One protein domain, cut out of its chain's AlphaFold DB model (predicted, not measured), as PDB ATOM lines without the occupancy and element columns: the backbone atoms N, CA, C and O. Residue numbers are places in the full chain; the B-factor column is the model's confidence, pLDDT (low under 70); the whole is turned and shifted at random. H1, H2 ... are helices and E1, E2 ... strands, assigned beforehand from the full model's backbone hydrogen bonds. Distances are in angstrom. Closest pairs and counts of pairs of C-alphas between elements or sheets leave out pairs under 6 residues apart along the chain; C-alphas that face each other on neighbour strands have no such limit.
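What this domain is: This is residues 16 to 71 of the 274 residues of an uncharacterized protein of Paramecium tetraurelia (UniProt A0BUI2). A small sheet of three very short strands, E2, E1 and E3, has the short helix H1 over E2, and the long helix H2 leaves the sheet as an arm whose residues 58 to 69 stick out. That arm makes the length. The printed part has 56 residues, with E1, E2, H1, E3 and H2 along the chain, a mixed class of helices and strands; the sheet's order is E2 - E1 - E3, antiparallel. The whole is loose, radius of gyration of the C-alphas 13.4 A, spanning 42 by 20 by 17 A.

Where its parts are: Find C-alpha 16 at (-41.950, -16.547, -7.934), where E1, residues 16 to 18, begins. Beside it look for E2, residues 29 to 31, and E3, residues 51 to 53. H1, residues 32 to 40, measures 10.8 A. H2, residues 54 to 69, runs 22.0 A to C-alpha 69 at (-18.638, -14.144, -20.399).

How they stand to each other: Look first at inner strand E1: it is antiparallel to E3, with N 17 and O 52 at 2.9 A, and forms a hairpin with E2, with N 16 and O 30 at 2.8 A. H1 is on the sheet at a height of 8.3 A, along the strands. E2, H1 and E3 form a split strand-helix-strand unit, two strands running the same way with E1 between them, its crossover right-handed. H2 only grazes the sheet with residues 54 to 58; its closest C-alphas to E1 are Ile 54 and Tyr 16, 5.4 A. H1 and H2 are apart. In H2 every O i to N i+4 pair is within hydrogen-bond range, in H1 4 of 5.

The domain as a whole: The C-alphas of Pro 44 and Asn 70 are farthest apart, 41.8 A. The printed part has no cut and no long link. Confidence is low, under 70, in 22 residues, among them 33 to 49.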
ATOM      1  N   TYR A  16     -42.138 -17.840  -7.291       78.94
ATOM      2  CA  TYR A  16     -41.950 -16.547  -7.934       78.94
ATOM      3  C   TYR A  16     -40.915 -15.720  -7.180       78.94
ATOM      4  O   TYR A  16     -40.779 -15.828  -5.960       78.94
ATOM      5  N   ILE A  17     -40.218 -14.870  -7.927       79.69
ATOM      6  CA  ILE A  17     -39.276 -13.887  -7.412       79.69
ATOM      7  C   ILE A  17     -39.701 -12.474  -7.835       79.69
ATOM      8  O   ILE A  17     -40.107 -12.249  -8.981       79.69
ATOM      9  N   CYS A  18     -39.626 -11.521  -6.905       80.50
ATOM     10  CA  CYS A  18     -39.769 -10.097  -7.191       80.50
ATOM     11  C   CYS A  18     -38.441  -9.553  -7.715       80.50
ATOM     12  O   CYS A  18     -37.424  -9.615  -7.022       80.50
ATOM     13  N   ILE A  19     -38.466  -8.984  -8.916       78.25
ATOM     14  CA  ILE A  19     -37.294  -8.368  -9.555       78.25
ATOM     15  C   ILE A  19     -37.428  -6.847  -9.676       78.25
ATOM     16  O   ILE A  19     -36.646  -6.212 -10.378       78.25
ATOM     17  N   ASP A  20     -38.429  -6.259  -9.021       78.19
ATOM     18  CA  ASP A  20     -38.629  -4.814  -9.031       78.19
ATOM     19  C   ASP A  20     -37.482  -4.116  -8.268       78.19
ATOM     20  O   ASP A  20     -37.293  -4.376  -7.072       78.19
ATOM     21  N   PRO A  21     -36.711  -3.227  -8.923       73.81
ATOM     22  CA  PRO A  21     -35.621  -2.498  -8.279       73.81
ATOM     23  C   PRO A  21     -36.096  -1.558  -7.163       73.81
ATOM     24  O   PRO A  21     -35.301  -1.212  -6.294       73.81
ATOM     25  N   LYS A  22     -37.374  -1.158  -7.160       74.88
ATOM     26  CA  LYS A  22     -37.961  -0.287  -6.129       74.88
ATOM     27  C   LYS A  22     -38.564  -1.067  -4.959       74.88
ATOM     28  O   LYS A  22     -39.004  -0.456  -3.987       74.88
ATOM     29  N   CYS A  23     -38.574  -2.400  -5.020       74.06
ATOM     30  CA  CYS A  23     -39.092  -3.229  -3.941       74.06
ATOM     31  C   CYS A  23     -38.116  -3.271  -2.754       74.06
ATOM     32  O   CYS A  23     -37.002  -3.802  -2.857       74.06
ATOM     33  N   THR A  24     -38.575  -2.747  -1.615       70.12
ATOM     34  CA  THR A  24     -37.845  -2.685  -0.338       70.12
ATOM     35  C   THR A  24     -38.131  -3.860   0.599       70.12
ATOM     36  O   THR A  24     -37.515  -3.944   1.657       70.12
ATOM     37  N   HIS A  25     -39.029  -4.783   0.234       72.81
ATOM     38  CA  HIS A  25     -39.297  -5.971   1.046       72.81
ATOM     39  C   HIS A  25     -38.064  -6.882   1.096       72.81
ATOM     40  O   HIS A  25     -37.485  -7.224   0.059       72.81
ATOM     41  N   GLU A  26     -37.705  -7.311   2.305       69.81
ATOM     42  CA  GLU A  26     -36.585  -8.224   2.554       69.81
ATOM     43  C   GLU A  26     -36.826  -9.593   1.898       69.81
ATOM     44  O   GLU A  26     -35.942 -10.162   1.255       69.81
ATOM     45  N   GLN A  27     -38.068 -10.086   1.957       69.88
ATOM     46  CA  GLN A  27     -38.461 -11.324   1.300       69.88
ATOM     47  C   GLN A  27     -38.912 -11.079  -0.143       69.88
ATOM     48  O   GLN A  27     -40.020 -10.609  -0.400       69.88
ATOM     49  N   LYS A  28     -38.062 -11.465  -1.102       74.25
ATOM     50  CA  LYS A  28     -38.337 -11.361  -2.548       74.25
ATOM     51  C   LYS A  28     -38.785 -12.672  -3.197       74.25
ATOM     52  O   LYS A  28     -39.097 -12.667  -4.382       74.25
ATOM     53  N   LEU A  29     -38.820 -13.775  -2.444       76.06
ATOM     54  CA  LEU A  29     -39.147 -15.120  -2.924       76.06
ATOM     55  C   LEU A  29     -40.391 -15.671  -2.218       76.06
ATOM     56  O   LEU A  29     -40.453 -15.645  -0.989       76.06
ATOM     57  N   GLY A  30     -41.333 -16.234  -2.974       73.88
ATOM     58  CA  GLY A  30     -42.512 -16.894  -2.409       73.88
ATOM     59  C   GLY A  30     -43.286 -17.723  -3.433       73.88
ATOM     60  O   GLY A  30     -43.043 -17.634  -4.637       73.88
ATOM     61  N   CYS A  31     -44.221 -18.551  -2.967       76.75
ATOM     62  CA  CYS A  31     -45.209 -19.170  -3.849       76.75
ATOM     63  C   CYS A  31     -46.263 -18.147  -4.309       76.75
ATOM     64  O   CYS A  31     -46.253 -17.003  -3.851       76.75
ATOM     65  N   ALA A  32     -47.159 -18.538  -5.223       70.69
ATOM     66  CA  ALA A  32     -48.194 -17.642  -5.752       70.69
ATOM     67  C   ALA A  32     -49.016 -16.976  -4.633       70.69
ATOM     68  O   ALA A  32     -49.174 -15.756  -4.643       70.69
ATOM     69  N   ASP A  33     -49.446 -17.767  -3.651       67.56
ATOM     70  CA  ASP A  33     -50.295 -17.322  -2.542       67.56
ATOM     71  C   ASP A  33     -49.504 -16.436  -1.564       67.56
ATOM     72  O   ASP A  33     -49.895 -15.299  -1.304       67.56
ATOM     73  N   CYS A  34     -48.307 -16.880  -1.139       69.88
ATOM     74  CA  CYS A  34     -47.402 -16.105  -0.273       69.88
ATOM     75  C   CYS A  34     -47.054 -14.730  -0.900       69.88
ATOM     76  O   CYS A  34     -46.905 -13.737  -0.191       69.88
ATOM     77  N   PHE A  35     -46.910 -14.653  -2.228       68.69
ATOM     78  CA  PHE A  35     -46.570 -13.412  -2.931       68.69
ATOM     79  C   PHE A  35     -47.773 -12.462  -3.048       68.69
ATOM     80  O   PHE A  35     -47.629 -11.251  -2.879       68.69
ATOM     81  N   LEU A  36     -48.969 -12.993  -3.317       64.25
ATOM     82  CA  LEU A  36     -50.192 -12.195  -3.429       64.25
ATOM     83  C   LEU A  36     -50.666 -11.656  -2.070       64.25
ATOM     84  O   LEU A  36     -51.116 -10.512  -2.016       64.25
ATOM     85  N   GLU A  37     -50.525 -12.430  -0.989       65.31
ATOM     86  CA  GLU A  37     -51.046 -12.096   0.350       65.31
ATOM     87  C   GLU A  37     -50.069 -11.341   1.264       65.31
ATOM     88  O   GLU A  37     -50.502 -10.579   2.122       65.31
ATOM     89  N   ASN A  38     -48.755 -11.522   1.096       63.53
ATOM     90  CA  ASN A  38     -47.775 -10.889   1.993       63.53
ATOM     91  C   ASN A  38     -46.849  -9.890   1.294       63.53
ATOM     92  O   ASN A  38     -46.325  -8.999   1.953       63.53
ATOM     93  N   HIS A  39     -46.647 -10.004  -0.025       67.50
ATOM     94  CA  HIS A  39     -45.694  -9.156  -0.752       67.50
ATOM     95  C   HIS A  39     -46.362  -8.011  -1.533       67.50
ATOM     96  O   HIS A  39     -45.809  -6.917  -1.598       67.50
ATOM     97  N   ILE A  40     -47.546  -8.236  -2.120       62.72
ATOM     98  CA  ILE A  40     -48.279  -7.210  -2.894       62.72
ATOM     99  C   ILE A  40     -49.303  -6.456  -2.031       62.72
ATOM    100  O   ILE A  40     -49.461  -5.245  -2.159       62.72
ATOM    101  N   SER A  41     -50.016  -7.152  -1.150       58.34
ATOM    102  CA  SER A  41     -51.185  -6.612  -0.437       58.34
ATOM    103  C   SER A  41     -50.843  -5.736   0.771       58.34
ATOM    104  O   SER A  41     -51.658  -4.899   1.152       58.34
ATOM    105  N   GLN A  42     -49.633  -5.840   1.331       56.22
ATOM    106  CA  GLN A  42     -49.200  -4.996   2.455       56.22
ATOM    107  C   GLN A  42     -48.762  -3.582   2.044       56.22
ATOM    108  O   GLN A  42     -48.520  -2.745   2.912       56.22
ATOM    109  N   ASN A  43     -48.671  -3.279   0.743       53.84
ATOM    110  CA  ASN A  43     -48.204  -1.974   0.279       53.84
ATOM    111  C   ASN A  43     -49.058  -1.430  -0.885       53.84
ATOM    112  O   ASN A  43     -48.637  -1.452  -2.044       53.84
ATOM    113  N   PRO A  44     -50.270  -0.913  -0.600       52.09
ATOM    114  CA  PRO A  44     -51.214  -0.461  -1.625       52.09
ATOM    115  C   PRO A  44     -50.737   0.750  -2.445       52.09
ATOM    116  O   PRO A  44     -51.394   1.098  -3.418       52.09
ATOM    117  N   GLN A  45     -49.605   1.380  -2.100       53.56
ATOM    118  CA  GLN A  45     -49.013   2.473  -2.886       53.56
ATOM    119  C   GLN A  45     -47.973   2.016  -3.927       53.56
ATOM    120  O   GLN A  45     -47.522   2.825  -4.734       53.56
ATOM    121  N   SER A  46     -47.601   0.733  -3.950       52.12
ATOM    122  CA  SER A  46     -46.591   0.200  -4.872       52.12
ATOM    123  C   SER A  46     -47.260  -0.578  -6.010       52.12
ATOM    124  O   SER A  46     -47.328  -1.805  -6.021       52.12
ATOM    125  N   HIS A  47     -47.834   0.137  -6.978       54.09
ATOM    126  CA  HIS A  47     -48.681  -0.453  -8.025       54.09
ATOM    127  C   HIS A  47     -47.960  -1.233  -9.146       54.09
ATOM    128  O   HIS A  47     -48.586  -1.521 -10.164       54.09
ATOM    129  N   SER A  48     -46.694  -1.647  -9.016       57.91
ATOM    130  CA  SER A  48     -46.093  -2.509 -10.051       57.91
ATOM    131  C   SER A  48     -44.947  -3.397  -9.563       57.91
ATOM    132  O   SER A  48     -43.823  -3.292 -10.047       57.91
ATOM    133  N   HIS A  49     -45.223  -4.328  -8.649       66.62
ATOM    134  CA  HIS A  49     -44.260  -5.393  -8.366       66.62
ATOM    135  C   HIS A  49     -44.113  -6.311  -9.591       66.62
ATOM    136  O   HIS A  49     -44.977  -7.142  -9.878       66.62
ATOM    137  N   THR A  50     -42.999  -6.184 -10.314       70.50
ATOM    138  CA  THR A  50     -42.660  -7.095 -11.414       70.50
ATOM    139  C   THR A  50     -42.246  -8.453 -10.850       70.50
ATOM    140  O   THR A  50     -41.267  -8.560 -10.103       70.50
ATOM    141  N   ARG A  51     -42.995  -9.501 -11.218       68.81
ATOM    142  CA  ARG A  51     -42.755 -10.887 -10.793       68.81
ATOM    143  C   ARG A  51     -42.329 -11.767 -11.958       68.81
ATOM    144  O   ARG A  51     -42.913 -11.702 -13.038       68.81
ATOM    145  N   VAL A  52     -41.361 -12.638 -11.706       78.75
ATOM    146  CA  VAL A  52     -40.899 -13.653 -12.659       78.75
ATOM    147  C   VAL A  52     -40.877 -15.005 -11.950       78.75
ATOM    148  O   VAL A  52     -40.627 -15.088 -10.750       78.75
ATOM    149  N   GLN A  53     -41.218 -16.075 -12.663       81.00
ATOM    150  CA  GLN A  53     -41.096 -17.433 -12.131       81.00
ATOM    151  C   GLN A  53     -39.612 -17.778 -11.961       81.00
ATOM    152  O   GLN A  53     -38.826 -17.440 -12.842       81.00
ATOM    153  N   ILE A  54     -39.233 -18.475 -10.884       81.69
ATOM    154  CA  ILE A  54     -37.816 -18.796 -10.616       81.69
ATOM    155  C   ILE A  54     -37.147 -19.458 -11.826       81.69
ATOM    156  O   ILE A  54     -36.077 -19.020 -12.222       81.69
ATOM    157  N   SER A  55     -37.804 -20.427 -12.467       80.94
ATOM    158  CA  SER A  55     -37.241 -21.119 -13.635       80.94
ATOM    159  C   SER A  55     -36.894 -20.164 -14.785       80.94
ATOM    160  O   SER A  55     -35.821 -20.261 -15.366       80.94
ATOM    161  N   LYS A  56     -37.757 -19.176 -15.064       82.62
ATOM    162  CA  LYS A  56     -37.497 -18.147 -16.087       82.62
ATOM    163  C   LYS A  56     -36.399 -17.180 -15.661       82.62
ATOM    164  O   LYS A  56     -35.619 -16.730 -16.489       82.62
ATOM    165  N   PHE A  57     -36.341 -16.848 -14.373       84.81
ATOM    166  CA  PHE A  57     -35.286 -15.996 -13.832       84.81
ATOM    167  C   PHE A  57     -33.912 -16.672 -13.925       84.81
ATOM    168  O   PHE A  57     -32.943 -16.017 -14.291       84.81
ATOM    169  N   GLU A  58     -33.826 -17.969 -13.629       85.12
ATOM    170  CA  GLU A  58     -32.593 -18.752 -13.755       85.12
ATOM    171  C   GLU A  58     -32.129 -18.844 -15.214       85.12
ATOM    172  O   GLU A  58     -30.945 -18.650 -15.488       85.12
ATOM    173  N   GLU A  59     -33.046 -19.074 -16.157       86.88
ATOM    174  CA  GLU A  59     -32.758 -19.047 -17.598       86.88
ATOM    175  C   GLU A  59     -32.229 -17.673 -18.052       86.88
ATOM    176  O   GLU A  59     -31.157 -17.596 -18.661       86.88
ATOM    177  N   ASP A  60     -32.917 -16.582 -17.694       84.75
ATOM    178  CA  ASP A  60     -32.517 -15.210 -18.034       84.75
ATOM    179  C   ASP A  60     -31.172 -14.822 -17.406       84.75
ATOM    180  O   ASP A  60     -30.334 -14.182 -18.048       84.75
ATOM    181  N   LEU A  61     -30.947 -15.192 -16.143       83.25
ATOM    182  CA  LEU A  61     -29.705 -14.909 -15.431       83.25
ATOM    183  C   LEU A  61     -28.538 -15.660 -16.071       83.25
ATOM    184  O   LEU A  61     -27.499 -15.055 -16.336       83.25
ATOM    185  N   ASN A  62     -28.718 -16.946 -16.376       85.06
ATOM    186  CA  ASN A  62     -27.706 -17.743 -17.060       85.06
ATOM    187  C   ASN A  62     -27.404 -17.186 -18.453       85.06
ATOM    188  O   ASN A  62     -26.234 -17.067 -18.805       85.06
ATOM    189  N   SER A  63     -28.422 -16.767 -19.212       82.94
ATOM    190  CA  SER A  63     -28.244 -16.118 -20.517       82.94
ATOM    191  C   SER A  63     -27.436 -14.818 -20.408       82.94
ATOM    192  O   SER A  63     -26.473 -14.618 -21.149       82.94
ATOM    193  N   LYS A  64     -27.751 -13.957 -19.430       83.44
ATOM    194  CA  LYS A  64     -27.010 -12.708 -19.185       83.44
ATOM    195  C   LYS A  64     -25.568 -12.962 -18.746       83.44
ATOM    196  O   LYS A  64     -24.668 -12.286 -19.235       83.44
ATOM    197  N   ILE A  65     -25.335 -13.945 -17.875       79.81
ATOM    198  CA  ILE A  65     -23.983 -14.355 -17.463       79.81
ATOM    199  C   ILE A  65     -23.195 -14.886 -18.663       79.81
ATOM    200  O   ILE A  65     -22.024 -14.542 -18.814       79.81
ATOM    201  N   LEU A  66     -23.820 -15.694 -19.524       81.88
ATOM    202  CA  LEU A  66     -23.182 -16.217 -20.731       81.88
ATOM    203  C   LEU A  66     -22.816 -15.082 -21.693       81.88
ATOM    204  O   LEU A  66     -21.690 -15.041 -22.171       81.88
ATOM    205  N   ASN A  67     -23.725 -14.127 -21.911       79.56
ATOM    206  CA  ASN A  67     -23.465 -12.946 -22.735       79.56
ATOM    207  C   ASN A  67     -22.290 -12.129 -22.196       79.56
ATOM    208  O   ASN A  67     -21.409 -11.780 -22.968       79.56
ATOM    209  N   VAL A  68     -22.227 -11.885 -20.882       72.00
ATOM    210  CA  VAL A  68     -21.098 -11.168 -20.265       72.00
ATOM    211  C   VAL A  68     -19.795 -11.963 -20.375       72.00
ATOM    212  O   VAL A  68     -18.758 -11.379 -20.664       72.00
ATOM    213  N   ARG A  69     -19.823 -13.289 -20.194       69.56
ATOM    214  CA  ARG A  69     -18.638 -14.144 -20.399       69.56
ATOM    215  C   ARG A  69     -18.163 -14.170 -21.851       69.56
ATOM    216  O   ARG A  69     -16.973 -14.336 -22.085       69.56
ATOM    217  N   ASN A  70     -19.086 -14.024 -22.796       72.69
ATOM    218  CA  ASN A  70     -18.806 -14.021 -24.227       72.69
ATOM    219  C   ASN A  70     -18.445 -12.629 -24.766       72.69
ATOM    220  O   ASN A  70     -18.088 -12.522 -25.937       72.69
ATOM    221  N   LEU A  71     -18.505 -11.575 -23.940       64.75
ATOM    222  CA  LEU A  71     -17.890 -10.289 -24.262       64.75
ATOM    223  C   LEU A  71     -16.369 -10.475 -24.249       64.75
ATOM    224  O   LEU A  71     -15.706 -10.295 -23.230       64.75
TER     225      LEU A  71